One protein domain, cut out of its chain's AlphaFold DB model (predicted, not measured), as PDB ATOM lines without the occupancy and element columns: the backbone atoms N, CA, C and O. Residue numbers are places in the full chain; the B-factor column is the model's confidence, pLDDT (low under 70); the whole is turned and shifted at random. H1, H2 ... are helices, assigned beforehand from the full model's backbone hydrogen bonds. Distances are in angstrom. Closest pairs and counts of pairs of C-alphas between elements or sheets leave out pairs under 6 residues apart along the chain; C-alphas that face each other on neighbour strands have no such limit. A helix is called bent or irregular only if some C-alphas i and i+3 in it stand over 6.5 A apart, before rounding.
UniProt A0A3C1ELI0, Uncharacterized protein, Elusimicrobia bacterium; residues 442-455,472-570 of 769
ATOM      1  N   ARG A 442     213.934 134.704 141.373       35.03
ATOM      2  CA  ARG A 442     214.685 133.459 141.093       35.03
ATOM      3  C   ARG A 442     214.944 132.619 142.349       35.03
ATOM      4  O   ARG A 442     214.922 131.401 142.233       35.03
ATOM      5  N   GLN A 443     215.085 133.221 143.531       40.78
ATOM      6  CA  GLN A 443     215.230 132.463 144.781       40.78
ATOM      7  C   GLN A 443     213.923 131.817 145.271       40.78
ATOM      8  O   GLN A 443     213.920 131.041 146.215       40.78
ATOM      9  N   TYR A 444     212.806 132.079 144.591       42.69
ATOM     10  CA  TYR A 444     211.577 131.302 144.731       42.69
ATOM     11  C   TYR A 444     211.372 130.337 143.550       42.69
ATOM     12  O   TYR A 444     210.650 129.354 143.673       42.69
ATOM     13  N   VAL A 445     212.089 130.510 142.432       38.38
ATOM     14  CA  VAL A 445     212.317 129.412 141.469       38.38
ATOM     15  C   VAL A 445     213.208 128.324 142.100       38.38
ATOM     16  O   VAL A 445     213.072 127.160 141.742       38.38
ATOM     17  N   GLU A 446     214.000 128.636 143.132       39.78
ATOM     18  CA  GLU A 446     214.655 127.647 144.014       39.78
ATOM     19  C   GLU A 446     213.663 126.794 144.846       39.78
ATOM     20  O   GLU A 446     214.082 125.793 145.417       39.78
ATOM     21  N   TYR A 447     212.353 127.097 144.868       41.66
ATOM     22  CA  TYR A 447     211.308 126.162 145.341       41.66
ATOM     23  C   TYR A 447     210.882 125.168 144.239       41.66
ATOM     24  O   TYR A 447     210.592 124.003 144.512       41.66
ATOM     25  N   TRP A 448     210.914 125.598 142.973       38.91
ATOM     26  CA  TRP A 448     210.629 124.757 141.801       38.91
ATOM     27  C   TRP A 448     211.841 123.911 141.364       38.91
ATOM     28  O   TRP A 448     211.688 122.853 140.752       38.91
ATOM     29  N   GLU A 449     213.070 124.337 141.666       36.59
ATOM     30  CA  GLU A 449     214.264 123.581 141.283       36.59
ATOM     31  C   GLU A 449     214.394 122.222 142.013       36.59
ATOM     32  O   GLU A 449     214.738 121.237 141.362       36.59
ATOM     33  N   PRO A 450     214.052 122.081 143.311       39.78
ATOM     34  CA  PRO A 450     213.944 120.790 143.986       39.78
ATOM     35  C   PRO A 450     212.962 119.824 143.318       39.78
ATOM     36  O   PRO A 450     213.307 118.657 143.144       39.78
ATOM     37  N   SER A 451     211.784 120.271 142.870       39.59
ATOM     38  CA  SER A 451     210.856 119.415 142.111       39.59
ATOM     39  C   SER A 451     211.432 119.022 140.738       39.59
ATOM     40  O   SER A 451     211.298 117.865 140.333       39.59
ATOM     41  N   HIS A 452     212.219 119.890 140.091       37.12
ATOM     42  CA  HIS A 452     213.066 119.505 138.948       37.12
ATOM     43  C   HIS A 452     214.200 118.519 139.309       37.12
ATOM     44  O   HIS A 452     214.545 117.663 138.491       37.12
ATOM     45  N   ARG A 453     214.779 118.582 140.518       40.00
ATOM     46  CA  ARG A 453     215.772 117.604 141.006       40.00
ATOM     47  C   ARG A 453     215.126 116.254 141.324       40.00
ATOM     48  O   ARG A 453     215.755 115.235 141.068       40.00
ATOM     49  N   PHE A 454     213.871 116.198 141.771       38.94
ATOM     50  CA  PHE A 454     213.135 114.929 141.892       38.94
ATOM     51  C   PHE A 454     212.787 114.310 140.528       38.94
ATOM     52  O   PHE A 454     212.843 113.092 140.398       38.94
ATOM     53  N   ALA A 455     212.580 115.121 139.483       38.06
ATOM     54  CA  ALA A 455     212.489 114.641 138.097       38.06
ATOM     55  C   ALA A 455     213.832 114.146 137.498       38.06
ATOM     56  O   ALA A 455     213.837 113.597 136.398       38.06
ATOM     57  N   ASP A 472     210.606 117.357 126.830       57.28
ATOM     58  CA  ASP A 472     209.875 117.548 128.082       57.28
ATOM     59  C   ASP A 472     210.687 118.414 129.040       57.28
ATOM     60  O   ASP A 472     210.148 119.313 129.683       57.28
ATOM     61  N   ARG A 473     212.013 118.214 129.083       61.78
ATOM     62  CA  ARG A 473     212.919 119.038 129.897       61.78
ATOM     63  C   ARG A 473     212.835 120.517 129.496       61.78
ATOM     64  O   ARG A 473     212.803 121.367 130.384       61.78
ATOM     65  N   HIS A 474     212.735 120.824 128.199       66.19
ATOM     66  CA  HIS A 474     212.556 122.197 127.717       66.19
ATOM     67  C   HIS A 474     211.150 122.759 127.994       66.19
ATOM     68  O   HIS A 474     211.039 123.923 128.380       66.19
ATOM     69  N   VAL A 475     210.088 121.953 127.868       67.25
ATOM     70  CA  VAL A 475     208.714 122.374 128.214       67.25
ATOM     71  C   VAL A 475     208.597 122.677 129.711       67.25
ATOM     72  O   VAL A 475     208.156 123.766 130.077       67.25
ATOM     73  N   HIS A 476     209.073 121.781 130.582       69.69
ATOM     74  CA  HIS A 476     209.083 121.983 132.034       69.69
ATOM     75  C   HIS A 476     209.907 123.222 132.439       69.69
ATOM     76  O   HIS A 476     209.453 124.018 133.258       69.69
ATOM     77  N   GLN A 477     211.086 123.435 131.837       68.38
ATOM     78  CA  GLN A 477     211.901 124.634 132.078       68.38
ATOM     79  C   GLN A 477     211.190 125.917 131.610       68.38
ATOM     80  O   GLN A 477     211.259 126.947 132.284       68.38
ATOM     81  N   GLY A 478     210.473 125.860 130.483       70.12
ATOM     82  CA  GLY A 478     209.615 126.947 130.012       70.12
ATOM     83  C   GLY A 478     208.502 127.285 131.006       70.12
ATOM     84  O   GLY A 478     208.289 128.462 131.298       70.12
ATOM     85  N   PHE A 479     207.843 126.274 131.582       78.19
ATOM     86  CA  PHE A 479     206.831 126.470 132.621       78.19
ATOM     87  C   PHE A 479     207.397 127.081 133.902       78.19
ATOM     88  O   PHE A 479     206.782 128.002 134.432       78.19
ATOM     89  N   ALA A 480     208.567 126.641 134.373       68.62
ATOM     90  CA  ALA A 480     209.211 127.235 135.548       68.62
ATOM     91  C   ALA A 480     209.545 128.726 135.332       68.62
ATOM     92  O   ALA A 480     209.301 129.551 136.214       68.62
ATOM     93  N   MET A 481     210.029 129.097 134.139       72.62
ATOM     94  CA  MET A 481     210.238 130.506 133.780       72.62
ATOM     95  C   MET A 481     208.918 131.285 133.706       72.62
ATOM     96  O   MET A 481     208.833 132.373 134.266       72.62
ATOM     97  N   TYR A 482     207.883 130.727 133.069       81.62
ATOM     98  CA  TYR A 482     206.577 131.379 132.944       81.62
ATOM     99  C   TYR A 482     205.893 131.596 134.298       81.62
ATOM    100  O   TYR A 482     205.450 132.705 134.584       81.62
ATOM    101  N   ALA A 483     205.873 130.573 135.158       80.06
ATOM    102  CA  ALA A 483     205.357 130.675 136.517       80.06
ATOM    103  C   ALA A 483     206.124 131.730 137.321       80.06
ATOM    104  O   ALA A 483     205.501 132.560 137.975       80.06
ATOM    105  N   GLY A 484     207.456 131.766 137.195       70.75
ATOM    106  CA  GLY A 484     208.291 132.815 137.776       70.75
ATOM    107  C   GLY A 484     207.889 134.224 137.323       70.75
ATOM    108  O   GLY A 484     207.746 135.102 138.165       70.75
ATOM    109  N   THR A 485     207.655 134.453 136.026       75.88
ATOM    110  CA  THR A 485     207.255 135.776 135.499       75.88
ATOM    111  C   THR A 485     205.804 136.155 135.824       75.88
ATOM    112  O   THR A 485     205.519 137.328 136.058       75.88
ATOM    113  N   VAL A 486     204.880 135.192 135.885       82.81
ATOM    114  CA  VAL A 486     203.493 135.447 136.312       82.81
ATOM    115  C   VAL A 486     203.445 135.783 137.803       82.81
ATOM    116  O   VAL A 486     202.892 136.815 138.174       82.81
ATOM    117  N   LEU A 487     204.066 134.959 138.656       79.31
ATOM    118  CA  LEU A 487     204.154 135.217 140.097       79.31
ATOM    119  C   LEU A 487     204.913 136.519 140.379       79.31
ATOM    120  O   LEU A 487     204.532 137.248 141.285       79.31
ATOM    121  N   TYR A 488     205.917 136.861 139.566       72.69
ATOM    122  CA  TYR A 488     206.605 138.147 139.639       72.69
ATOM    123  C   TYR A 488     205.644 139.339 139.557       72.69
ATOM    124  O   TYR A 488     205.601 140.164 140.470       72.69
ATOM    125  N   GLN A 489     204.845 139.407 138.488       76.81
ATOM    126  CA  GLN A 489     203.924 140.525 138.283       76.81
ATOM    127  C   GLN A 489     202.782 140.516 139.310       76.81
ATOM    128  O   GLN A 489     202.299 141.569 139.722       76.81
ATOM    129  N   LEU A 490     202.366 139.320 139.734       82.69
ATOM    130  CA  LEU A 490     201.297 139.116 140.702       82.69
ATOM    131  C   LEU A 490     201.688 139.559 142.119       82.69
ATOM    132  O   LEU A 490     200.875 140.184 142.793       82.69
ATOM    133  N   MET A 491     202.912 139.259 142.569       76.50
ATOM    134  CA  MET A 491     203.384 139.641 143.906       76.50
ATOM    135  C   MET A 491     203.636 141.142 144.012       76.50
ATOM    136  O   MET A 491     203.204 141.741 144.990       76.50
ATOM    137  N   ALA A 492     204.250 141.766 143.000       71.38
ATOM    138  CA  ALA A 492     204.430 143.220 142.975       71.38
ATOM    139  C   ALA A 492     203.086 143.960 143.135       71.38
ATOM    140  O   ALA A 492     202.963 144.842 143.980       71.38
ATOM    141  N   TRP A 493     202.063 143.525 142.390       77.81
ATOM    142  CA  TRP A 493     200.700 144.042 142.516       77.81
ATOM    143  C   TRP A 493     200.080 143.747 143.892       77.81
ATOM    144  O   TRP A 493     199.503 144.634 144.503       77.81
ATOM    145  N   GLN A 494     200.225 142.532 144.428       80.19
ATOM    146  CA  GLN A 494     199.677 142.184 145.744       80.19
ATOM    147  C   GLN A 494     200.248 143.058 146.872       80.19
ATOM    148  O   GLN A 494     199.486 143.543 147.706       80.19
ATOM    149  N   TYR A 495     201.563 143.300 146.885       72.69
ATOM    150  CA  TYR A 495     202.180 144.208 147.854       72.69
ATOM    151  C   TYR A 495     201.658 145.649 147.701       72.69
ATOM    152  O   TYR A 495     201.389 146.296 148.706       72.69
ATOM    153  N   GLU A 496     201.427 146.127 146.473       69.81
ATOM    154  CA  GLU A 496     200.792 147.427 146.198       69.81
ATOM    155  C   GLU A 496     199.348 147.503 146.747       69.81
ATOM    156  O   GLU A 496     198.959 148.522 147.316       69.81
ATOM    157  N   GLN A 497     198.549 146.429 146.639       71.75
ATOM    158  CA  GLN A 497     197.199 146.374 147.228       71.75
ATOM    159  C   GLN A 497     197.222 146.323 148.765       71.75
ATOM    160  O   GLN A 497     196.381 146.955 149.404       71.75
ATOM    161  N   VAL A 498     198.174 145.604 149.371       69.06
ATOM    162  CA  VAL A 498     198.336 145.569 150.838       69.06
ATOM    163  C   VAL A 498     198.815 146.920 151.374       69.06
ATOM    164  O   VAL A 498     198.280 147.394 152.371       69.06
ATOM    165  N   TRP A 499     199.765 147.568 150.693       62.34
ATOM    166  CA  TRP A 499     200.270 148.896 151.054       62.34
ATOM    167  C   TRP A 499     199.158 149.952 151.078       62.34
ATOM    168  O   TRP A 499     199.054 150.712 152.036       62.34
ATOM    169  N   ARG A 500     198.253 149.922 150.091       59.19
ATOM    170  CA  ARG A 500     197.065 150.793 150.042       59.19
ATOM    171  C   ARG A 500     195.907 150.353 150.956       59.19
ATOM    172  O   ARG A 500     194.852 150.979 150.928       59.19
ATOM    173  N   GLY A 501     196.038 149.265 151.722       56.34
ATOM    174  CA  GLY A 501     194.955 148.740 152.567       56.34
ATOM    175  C   GLY A 501     193.701 148.330 151.777       56.34
ATOM    176  O   GLY A 501     192.577 148.589 152.201       56.34
ATOM    177  N   GLN A 502     193.864 147.749 150.587       65.12
ATOM    178  CA  GLN A 502     192.765 147.469 149.653       65.12
ATOM    179  C   GLN A 502     192.296 146.021 149.767       65.12
ATOM    180  O   GLN A 502     192.531 145.189 148.886       65.12
ATOM    181  N   HIS A 503     191.642 145.696 150.883       66.19
ATOM    182  CA  HIS A 503     191.446 144.303 151.302       66.19
ATOM    183  C   HIS A 503     190.643 143.459 150.300       66.19
ATOM    184  O   HIS A 503     190.903 142.269 150.108       66.19
ATOM    185  N   LYS A 504     189.720 144.098 149.576       66.81
ATOM    186  CA  LYS A 504     188.922 143.495 148.499       66.81
ATOM    187  C   LYS A 504     189.751 142.944 147.335       66.81
ATOM    188  O   LYS A 504     189.314 142.008 146.665       66.81
ATOM    189  N   PHE A 505     190.928 143.521 147.096       71.88
ATOM    190  CA  PHE A 505     191.871 143.097 146.061       71.88
ATOM    191  C   PHE A 505     193.057 142.321 146.634       71.88
ATOM    192  O   PHE A 505     193.524 141.383 145.991       71.88
ATOM    193  N   ALA A 506     193.487 142.661 147.850       75.12
ATOM    194  CA  ALA A 506     194.546 141.960 148.560       75.12
ATOM    195  C   ALA A 506     194.126 140.568 149.074       75.12
ATOM    196  O   ALA A 506     194.992 139.744 149.326       75.12
ATOM    197  N   GLY A 507     192.834 140.256 149.224       80.19
ATOM    198  CA  GLY A 507     192.389 138.936 149.685       80.19
ATOM    199  C   GLY A 507     192.713 137.781 148.718       80.19
ATOM    200  O   GLY A 507     192.556 137.905 147.501       80.19
ATOM    201  N   LEU A 508     193.078 136.613 149.268       84.38
ATOM    202  CA  LEU A 508     193.481 135.402 148.526       84.38
ATOM    203  C   LEU A 508     192.604 135.077 147.301       84.38
ATOM    204  O   LEU A 508     193.129 134.761 146.237       84.38
ATOM    205  N   THR A 509     191.277 135.157 147.419       85.12
ATOM    206  CA  THR A 509     190.347 134.840 146.321       85.12
ATOM    207  C   THR A 509     190.523 135.773 145.116       85.12
ATOM    208  O   THR A 509     190.480 135.322 143.968       85.12
ATOM    209  N   ALA A 510     190.764 137.066 145.355       85.12
ATOM    210  CA  ALA A 510     191.056 138.035 144.301       85.12
ATOM    211  C   ALA A 510     192.437 137.765 143.683       85.12
ATOM    212  O   ALA A 510     192.580 137.769 142.457       85.12
ATOM    213  N   LEU A 511     193.423 137.421 144.513       87.69
ATOM    214  CA  LEU A 511     194.778 137.073 144.096       87.69
ATOM    215  C   LEU A 511     194.830 135.794 143.231       87.69
ATOM    216  O   LEU A 511     195.484 135.779 142.187       87.69
ATOM    217  N   GLN A 512     194.074 134.748 143.584       91.81
ATOM    218  CA  GLN A 512     193.899 133.531 142.774       91.81
ATOM    219  C   GLN A 512     193.166 133.824 141.449       91.81
ATOM    220  O   GLN A 512     193.556 133.328 140.386       91.81
ATOM    221  N   ALA A 513     192.134 134.675 141.465       88.94
ATOM    222  CA  ALA A 513     191.451 135.113 140.245       88.94
ATOM    223  C   ALA A 513     192.379 135.936 139.325       88.94
ATOM    224  O   ALA A 513     192.342 135.784 138.096       88.94
ATOM    225  N   ARG A 514     193.261 136.762 139.903       89.75
ATOM    226  CA  ARG A 514     194.293 137.528 139.189       89.75
ATOM    227  C   ARG A 514     195.379 136.612 138.615       89.75
ATOM    228  O   ARG A 514     195.692 136.762 137.435       89.75
ATOM    229  N   LEU A 515     195.849 135.605 139.366       92.75
ATOM    230  CA  LEU A 515     196.736 134.542 138.862       92.75
ATOM    231  C   LEU A 515     196.124 133.864 137.635       92.75
ATOM    232  O   LEU A 515     196.763 133.796 136.589       92.75
ATOM    233  N   ARG A 516     194.870 133.404 137.732       94.00
ATOM    234  CA  ARG A 516     194.156 132.756 136.618       94.00
ATOM    235  C   ARG A 516     194.060 133.678 135.402       94.00
ATOM    236  O   ARG A 516     194.305 133.248 134.277       94.00
ATOM    237  N   SER A 517     193.766 134.955 135.622       92.06
ATOM    238  CA  SER A 517     193.686 135.959 134.557       92.06
ATOM    239  C   SER A 517     195.033 136.152 133.843       92.06
ATOM    240  O   SER A 517     195.086 136.110 132.612       92.06
ATOM    241  N   MET A 518     196.130 136.262 134.600       90.62
ATOM    242  CA  MET A 518     197.502 136.341 134.078       90.62
ATOM    243  C   MET A 518     197.982 135.037 133.414       90.62
ATOM    244  O   MET A 518     198.744 135.095 132.453       90.62
ATOM    245  N   TRP A 519     197.535 133.868 133.887       92.62
ATOM    246  CA  TRP A 519     197.977 132.556 133.390       92.62
ATOM    247  C   TRP A 519     197.374 132.166 132.032       92.62
ATOM    248  O   TRP A 519     197.979 131.421 131.260       92.62
ATOM    249  N   TYR A 520     196.166 132.654 131.733       91.19
ATOM    250  CA  TYR A 520     195.486 132.377 130.462       91.19
ATOM    251  C   TYR A 520     195.477 133.579 129.501       91.19
ATOM    252  O   TYR A 520     195.368 133.373 128.297       91.19
ATOM    253  N   ASN A 521     195.652 134.819 129.986       89.50
ATOM    254  CA  ASN A 521     195.711 136.035 129.154       89.50
ATOM    255  C   ASN A 521     196.912 136.959 129.491       89.50
ATOM    256  O   ASN A 521     196.723 138.165 129.656       89.50
ATOM    257  N   PRO A 522     198.154 136.446 129.588       87.75
ATOM    258  CA  PRO A 522     199.306 137.155 130.171       87.75
ATOM    259  C   PRO A 522     199.558 138.565 129.626       87.75
ATOM    260  O   PRO A 522     199.686 139.507 130.407       87.75
ATOM    261  N   LEU A 523     199.561 138.734 128.298       84.06
ATOM    262  CA  LEU A 523     199.837 140.024 127.654       84.06
ATOM    263  C   LEU A 523     198.797 141.103 128.013       84.06
ATOM    264  O   LEU A 523     199.154 142.269 128.144       84.06
ATOM    265  N   LYS A 524     197.531 140.720 128.240       83.19
ATOM    266  CA  LYS A 524     196.458 141.639 128.665       83.19
ATOM    267  C   LYS A 524     196.666 142.163 130.093       83.19
ATOM    268  O   LYS A 524     196.147 143.219 130.436       83.19
ATOM    269  N   TYR A 525     197.421 141.436 130.915       79.62
ATOM    270  CA  TYR A 525     197.706 141.767 132.314       79.62
ATOM    271  C   TYR A 525     199.180 142.151 132.539       79.62
ATOM    272  O   TYR A 525     199.700 141.995 133.641       79.62
ATOM    273  N   GLY A 526     199.861 142.643 131.493       76.44
ATOM    274  CA  GLY A 526     201.220 143.192 131.571       76.44
ATOM    275  C   GLY A 526     202.350 142.165 131.721       76.44
ATOM    276  O   GLY A 526     203.507 142.551 131.855       76.44
ATOM    277  N   VAL A 527     202.059 140.860 131.685       80.88
ATOM    278  CA  VAL A 527     203.080 139.815 131.848       80.88
ATOM    279  C   VAL A 527     203.905 139.698 130.563       80.88
ATOM    280  O   VAL A 527     203.431 139.178 129.550       80.88
ATOM    281  N   HIS A 528     205.155 140.165 130.605       79.75
ATOM    282  CA  HIS A 528     206.074 140.093 129.470       79.75
ATOM    283  C   HIS A 528     206.474 138.642 129.147       79.75
ATOM    284  O   HIS A 528     206.901 137.893 130.023       79.75
ATOM    285  N   ILE A 529     206.399 138.254 127.869       79.25
ATOM    286  CA  ILE A 529     206.778 136.918 127.391       79.25
ATOM    287  C   ILE A 529     207.816 137.051 126.275       79.25
ATOM    288  O   ILE A 529     207.526 137.555 125.191       79.25
ATOM    289  N   GLY A 530     209.026 136.541 126.521       77.12
ATOM    290  CA  GLY A 530     210.094 136.505 125.521       77.12
ATOM    291  C   GLY A 530     209.776 135.572 124.343       77.12
ATOM    292  O   GLY A 530     209.115 134.546 124.510       77.12
ATOM    293  N   LYS A 531     210.295 135.895 123.148       81.12
ATOM    294  CA  LYS A 531     209.966 135.229 121.866       81.12
ATOM    295  C   LYS A 531     210.029 133.690 121.914       81.12
ATOM    296  O   LYS A 531     209.113 133.037 121.427       81.12
ATOM    297  N   SER A 532     211.064 133.123 122.543       75.62
ATOM    298  CA  SER A 532     211.225 131.666 122.715       75.62
ATOM    299  C   SER A 532     210.093 131.044 123.549       75.62
ATOM    300  O   SER A 532     209.473 130.066 123.137       75.62
ATOM    301  N   LEU A 533     209.732 131.668 124.676       79.75
ATOM    302  CA  LEU A 533     208.635 131.203 125.524       79.75
ATOM    303  C   LEU A 533     207.283 131.315 124.798       79.75
ATOM    304  O   LEU A 533     206.506 130.363 124.806       79.75
ATOM    305  N   ALA A 534     207.046 132.415 124.076       84.00
ATOM    306  CA  ALA A 534     205.851 132.597 123.244       84.00
ATOM    307  C   ALA A 534     205.735 131.563 122.103       84.00
ATOM    308  O   ALA A 534     204.629 131.278 121.641       84.00
ATOM    309  N   GLN A 535     206.853 130.990 121.642       81.50
ATOM    310  CA  GLN A 535     206.865 129.884 120.684       81.50
ATOM    311  C   GLN A 535     206.530 128.552 121.373       81.50
ATOM    312  O   GLN A 535     205.645 127.838 120.899       81.50
ATOM    313  N   SER A 536     207.136 128.257 122.529       80.50
ATOM    314  CA  SER A 536     206.805 127.077 123.345       80.50
ATOM    315  C   SER A 536     205.323 127.026 123.734       80.50
ATOM    316  O   SER A 536     204.699 125.972 123.608       80.50
ATOM    317  N   MET A 537     204.727 128.169 124.094       84.12
ATOM    318  CA  MET A 537     203.301 128.304 124.440       84.12
ATOM    319  C   MET A 537     202.329 127.923 123.309       84.12
ATOM    320  O   MET A 537     201.164 127.624 123.570       84.12
ATOM    321  N   LYS A 538     202.779 127.909 122.046       86.50
ATOM    322  CA  LYS A 538     201.956 127.475 120.902       86.50
ATOM    323  C   LYS A 538     201.922 125.952 120.734       86.50
ATOM    324  O   LYS A 538     201.010 125.451 120.077       86.50
ATOM    325  N   SER A 539     202.889 125.230 121.306       85.38
ATOM    326  CA  SER A 539     203.021 123.775 121.163       85.38
ATOM    327  C   SER A 539     201.865 123.006 121.815       85.38
ATOM    328  O   SER A 539     201.238 123.478 122.767       85.38
ATOM    329  N   LYS A 540     201.597 121.787 121.328       87.19
ATOM    330  CA  LYS A 540     200.592 120.903 121.940       87.19
ATOM    331  C   LYS A 540     200.993 120.504 123.365       87.19
ATOM    332  O   LYS A 540     200.198 120.671 124.277       87.19
ATOM    333  N   ALA A 541     202.247 120.087 123.561       81.06
ATOM    334  CA  ALA A 541     202.778 119.686 124.866       81.06
ATOM    335  C   ALA A 541     202.635 120.781 125.939       81.06
ATOM    336  O   ALA A 541     202.354 120.472 127.093       81.06
ATOM    337  N   TRP A 542     202.755 122.062 125.564       85.81
ATOM    338  CA  TRP A 542     202.442 123.160 126.479       85.81
ATOM    339  C   TRP A 542     200.967 123.169 126.878       85.81
ATOM    340  O   TRP A 542     200.656 123.151 128.063       85.81
ATOM    341  N   LYS A 543     200.049 123.171 125.904       88.38
ATOM    342  CA  LYS A 543     198.599 123.209 126.164       88.38
ATOM    343  C   LYS A 543     198.137 122.017 127.006       88.38
ATOM    344  O   LYS A 543     197.388 122.212 127.956       88.38
ATOM    345  N   ASP A 544     198.652 120.827 126.701       83.31
ATOM    346  CA  ASP A 544     198.355 119.585 127.421       83.31
ATOM    347  C   ASP A 544     198.834 119.643 128.896       83.31
ATOM    348  O   ASP A 544     198.189 119.073 129.772       83.31
ATOM    349  N   MET A 545     199.926 120.364 129.203       80.50
ATOM    350  CA  MET A 545     200.475 120.507 130.569       80.50
ATOM    351  C   MET A 545     200.039 121.784 131.318       80.50
ATOM    352  O   MET A 545     200.219 121.865 132.536       80.50
ATOM    353  N   GLN A 546     199.474 122.789 130.636       86.50
ATOM    354  CA  GLN A 546     199.233 124.133 131.192       86.50
ATOM    355  C   GLN A 546     198.325 124.145 132.431       86.50
ATOM    356  O   GLN A 546     198.457 125.043 133.267       86.50
ATOM    357  N   HIS A 547     197.421 123.170 132.556       83.44
ATOM    358  CA  HIS A 547     196.472 123.091 133.665       83.44
ATOM    359  C   HIS A 547     197.132 122.651 134.981       83.44
ATOM    360  O   HIS A 547     197.067 123.389 135.958       83.44
ATOM    361  N   GLY A 548     197.864 121.531 134.997       78.62
ATOM    362  CA  GLY A 548     198.538 121.056 136.217       78.62
ATOM    363  C   GLY A 548     199.614 122.026 136.729       78.62
ATOM    364  O   GLY A 548     199.801 122.183 137.935       78.62
ATOM    365  N   TYR A 549     200.275 122.760 135.825       82.12
ATOM    366  CA  TYR A 549     201.184 123.843 136.215       82.12
ATOM    367  C   TYR A 549     200.458 125.063 136.806       82.12
ATOM    368  O   TYR A 549     201.004 125.699 137.708       82.12
ATOM    369  N   PHE A 550     199.232 125.368 136.360       86.19
ATOM    370  CA  PHE A 550     198.382 126.377 137.003       86.19
ATOM    371  C   PHE A 550     197.971 125.944 138.415       86.19
ATOM    372  O   PHE A 550     198.066 126.744 139.341       86.19
ATOM    373  N   GLU A 551     197.557 124.688 138.603       80.62
ATOM    374  CA  GLU A 551     197.158 124.164 139.917       80.62
ATOM    375  C   GLU A 551     198.317 124.199 140.923       80.62
ATOM    376  O   GLU A 551     198.147 124.680 142.046       80.62
ATOM    377  N   TYR A 552     199.522 123.790 140.508       74.75
ATOM    378  CA  TYR A 552     200.724 123.901 141.340       74.75
ATOM    379  C   TYR A 552     201.057 125.366 141.662       74.75
ATOM    380  O   TYR A 552     201.325 125.692 142.817       74.75
ATOM    381  N   ALA A 553     200.989 126.270 140.676       79.62
ATOM    382  CA  ALA A 553     201.203 127.702 140.902       79.62
ATOM    383  C   ALA A 553     200.149 128.314 141.846       79.62
ATOM    384  O   ALA A 553     200.489 129.180 142.648       79.62
ATOM    385  N   ASN A 554     198.898 127.845 141.801       82.19
ATOM    386  CA  ASN A 554     197.814 128.287 142.681       82.19
ATOM    387  C   ASN A 554     197.960 127.742 144.114       82.19
ATOM    388  O   ASN A 554     197.689 128.458 145.077       82.19
ATOM    389  N   SER A 555     198.429 126.500 144.270       75.06
ATOM    390  CA  SER A 555     198.781 125.917 145.573       75.06
ATOM    391  C   SER A 555     199.967 126.655 146.206       75.06
ATOM    392  O   SER A 555     199.871 127.141 147.333       75.06
ATOM    393  N   TYR A 556     201.038 126.874 145.436       74.75
ATOM    394  CA  TYR A 556     202.181 127.687 145.850       74.75
ATOM    395  C   TYR A 556     201.766 129.113 146.249       74.75
ATOM    396  O   TYR A 556     202.158 129.592 147.311       74.75
ATOM    397  N   LEU A 557     200.933 129.774 145.434       80.56
ATOM    398  CA  LEU A 557     200.383 131.098 145.726       80.56
ATOM    399  C   LEU A 557     199.592 131.117 147.038       80.56
ATOM    400  O   LEU A 557     199.702 132.071 147.798       80.56
ATOM    401  N   THR A 558     198.813 130.071 147.307       77.44
ATOM    402  CA  THR A 558     198.010 129.952 148.530       77.44
ATOM    403  C   THR A 558     198.902 129.803 149.764       77.44
ATOM    404  O   THR A 558     198.680 130.491 150.756       77.44
ATOM    405  N   ASN A 559     199.961 128.993 149.684       70.19
ATOM    406  CA  ASN A 559     200.931 128.845 150.773       70.19
ATOM    407  C   ASN A 559     201.736 130.138 151.002       70.19
ATOM    408  O   ASN A 559     201.880 130.576 152.140       70.19
ATOM    409  N   PHE A 560     202.199 130.789 149.925       74.12
ATOM    410  CA  PHE A 560     202.852 132.102 149.992       74.12
ATOM    411  C   PHE A 560     201.931 133.141 150.634       74.12
ATOM    412  O   PHE A 560     202.363 133.886 151.507       74.12
ATOM    413  N   TYR A 561     200.657 133.170 150.230       76.62
ATOM    414  CA  TYR A 561     199.672 134.088 150.782       76.62
ATOM    415  C   TYR A 561     199.487 133.874 152.283       76.62
ATOM    416  O   TYR A 561     199.653 134.818 153.041       76.62
ATOM    417  N   MET A 562     199.213 132.645 152.731       72.12
ATOM    418  CA  MET A 562     199.007 132.375 154.160       72.12
ATOM    419  C   MET A 562     200.256 132.656 155.009       72.12
ATOM    420  O   MET A 562     200.123 132.923 156.200       72.12
ATOM    421  N   ARG A 563     201.454 132.640 154.408       68.25
ATOM    422  CA  ARG A 563     202.701 133.049 155.061       68.25
ATOM    423  C   ARG A 563     202.860 134.567 155.161       68.25
ATOM    424  O   ARG A 563     203.028 135.088 156.257       68.25
ATOM    425  N   GLU A 564     202.887 135.248 154.020       68.94
ATOM    426  CA  GLU A 564     203.373 136.635 153.897       68.94
ATOM    427  C   GLU A 564     202.212 137.651 153.984       68.94
ATOM    428  O   GLU A 564     202.435 138.839 154.193       68.94
ATOM    429  N   PHE A 565     200.965 137.187 153.819       70.00
ATOM    430  CA  PHE A 565     199.747 138.000 153.742       70.00
ATOM    431  C   PHE A 565     198.550 137.417 154.516       70.00
ATOM    432  O   PHE A 565     197.454 137.944 154.369       70.00
ATOM    433  N   GLY A 566     198.697 136.341 155.302       62.75
ATOM    434  CA  GLY A 566     197.555 135.643 155.919       62.75
ATOM    435  C   GLY A 566     196.670 136.586 156.739       62.75
ATOM    436  O   GLY A 566     195.486 136.743 156.443       62.75
ATOM    437  N   ASP A 567     197.310 137.303 157.665       64.50
ATOM    438  CA  ASP A 567     196.701 138.251 158.604       64.50
ATOM    439  C   ASP A 567     197.119 139.712 158.307       64.50
ATOM    440  O   ASP A 567     197.300 140.535 159.203       64.50
ATOM    441  N   TYR A 568     197.316 140.066 157.029       65.12
ATOM    442  CA  TYR A 568     197.774 141.409 156.613       65.12
ATOM    443  C   TYR A 568     196.879 142.571 157.083       65.12
ATOM    444  O   TYR A 568     197.339 143.707 157.111       65.12
ATOM    445  N   THR A 569     195.624 142.312 157.457       60.12
ATOM    446  CA  THR A 569     194.717 143.283 158.097       60.12
ATOM    447  C   THR A 569     195.278 143.840 159.402       60.12
ATOM    448  O   THR A 569     195.091 145.018 159.682       60.12
ATOM    449  N   SER A 570     195.975 143.011 160.182       58.81
ATOM    450  CA  SER A 570     196.613 143.372 161.455       58.81
ATOM    451  C   SER A 570     198.135 143.518 161.340       58.81
ATOM    452  O   SER A 570     198.748 144.121 162.211       58.81
TER     453      SER A 570
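This is residues 442 to 455 and 472 to 570 of the 769 residues of an uncharacterized protein of Elusimicrobia bacterium (UniProt A0A3C1ELI0). A three-helix bundle, H2, H4 and H7, makes the body, with the long H2 as its spine and H4 and H7 packed along it and on each other. H1 packs on H2 alone, apart from H4 and H7, while the short H6 sits near the first end of H2 and the short H3 near its last end. The printed part has 113 residues with seven named helices, H1 to H7 in chain order, and no named strand; the class is all helix. The whole is compact, with a radius of gyration of the C-alphas of 14.5 A and spans of 44 by 32 by 21 A.

H1, residues 442 to 454, touches residues 480 to 484 alone of H2, residues 472 to 499; the closest C-alphas, of Val 445 and Gly 484, are 6.4 A apart. They run opposite ways at a shallow tilt of 34.6 degrees, only just short of steep. H2 is the hub, touching five helices. Its residues 494 to 498 alone touch H3, residues 503 to 506, closest at the C-alphas of Gln 497 and Ala 506, 5.3 A. H4, residues 508 to 520, touches H2 opposite ways at a steep tilt of 42 degrees, closest at Val 486 and Met 518, C-alphas 6.5 A apart. H5, residues 522 to 525, and H4 only just touch, and only at the corner, with 3 pairs of C-alphas within 8 A, closest at Met 518 and Tyr 525, 5.7 A. H6, residues 531 to 536, touches H2 at a steep tilt of 63 degrees; the closest C-alphas, of Gly 478 and Leu 533, are 6.3 A apart. H7, residues 540 to 564, touches H4 opposite ways at a shallow tilt of 24 degrees, closest at the C-alphas of Gln 512 and Asn 554, 6.5 A. H7 touches H2 the same way at 36 degrees, only just steep, closest at the C-alphas of Val 475 and Trp 542, 6.6 A. H2, H4 and H7 form an up-and-down bundle, each running against the one before it. Every O i to N i+4 pair is within hydrogen-bond range in H2, H4 and H6, against 5 of 9 in H1 and 19 of 21 in H7; H3 and H5 are too short for such a pair.

H1 begins at C-alpha 442 (214.685, 133.459, 141.093) and is 18.6 A long; H2 is 40.0 A and H4 18.4 A. H3, H5 and H6 are 4.8, 5.3 and 8.9 A. H7, 35.7 A, ends at C-alpha 564 (203.373, 136.635, 153.897); it is irregular, C-alphas 544 and 547 being 7.4 A apart, with a kink of 40 degrees near residue 547.

The C-alphas farthest apart, of Lys 540 and Ser 570, are 45.6 A apart. Residues 456 to 471 are not printed, with 10.8 A between C-alphas 455 and 472 across the cut. The links printed whole, H2 to H3 through H6 to H7, are tight. Mean pLDDT of the printed part is 72.6; 36 residues are under 70, among them 442 to 455 and 498 to 504.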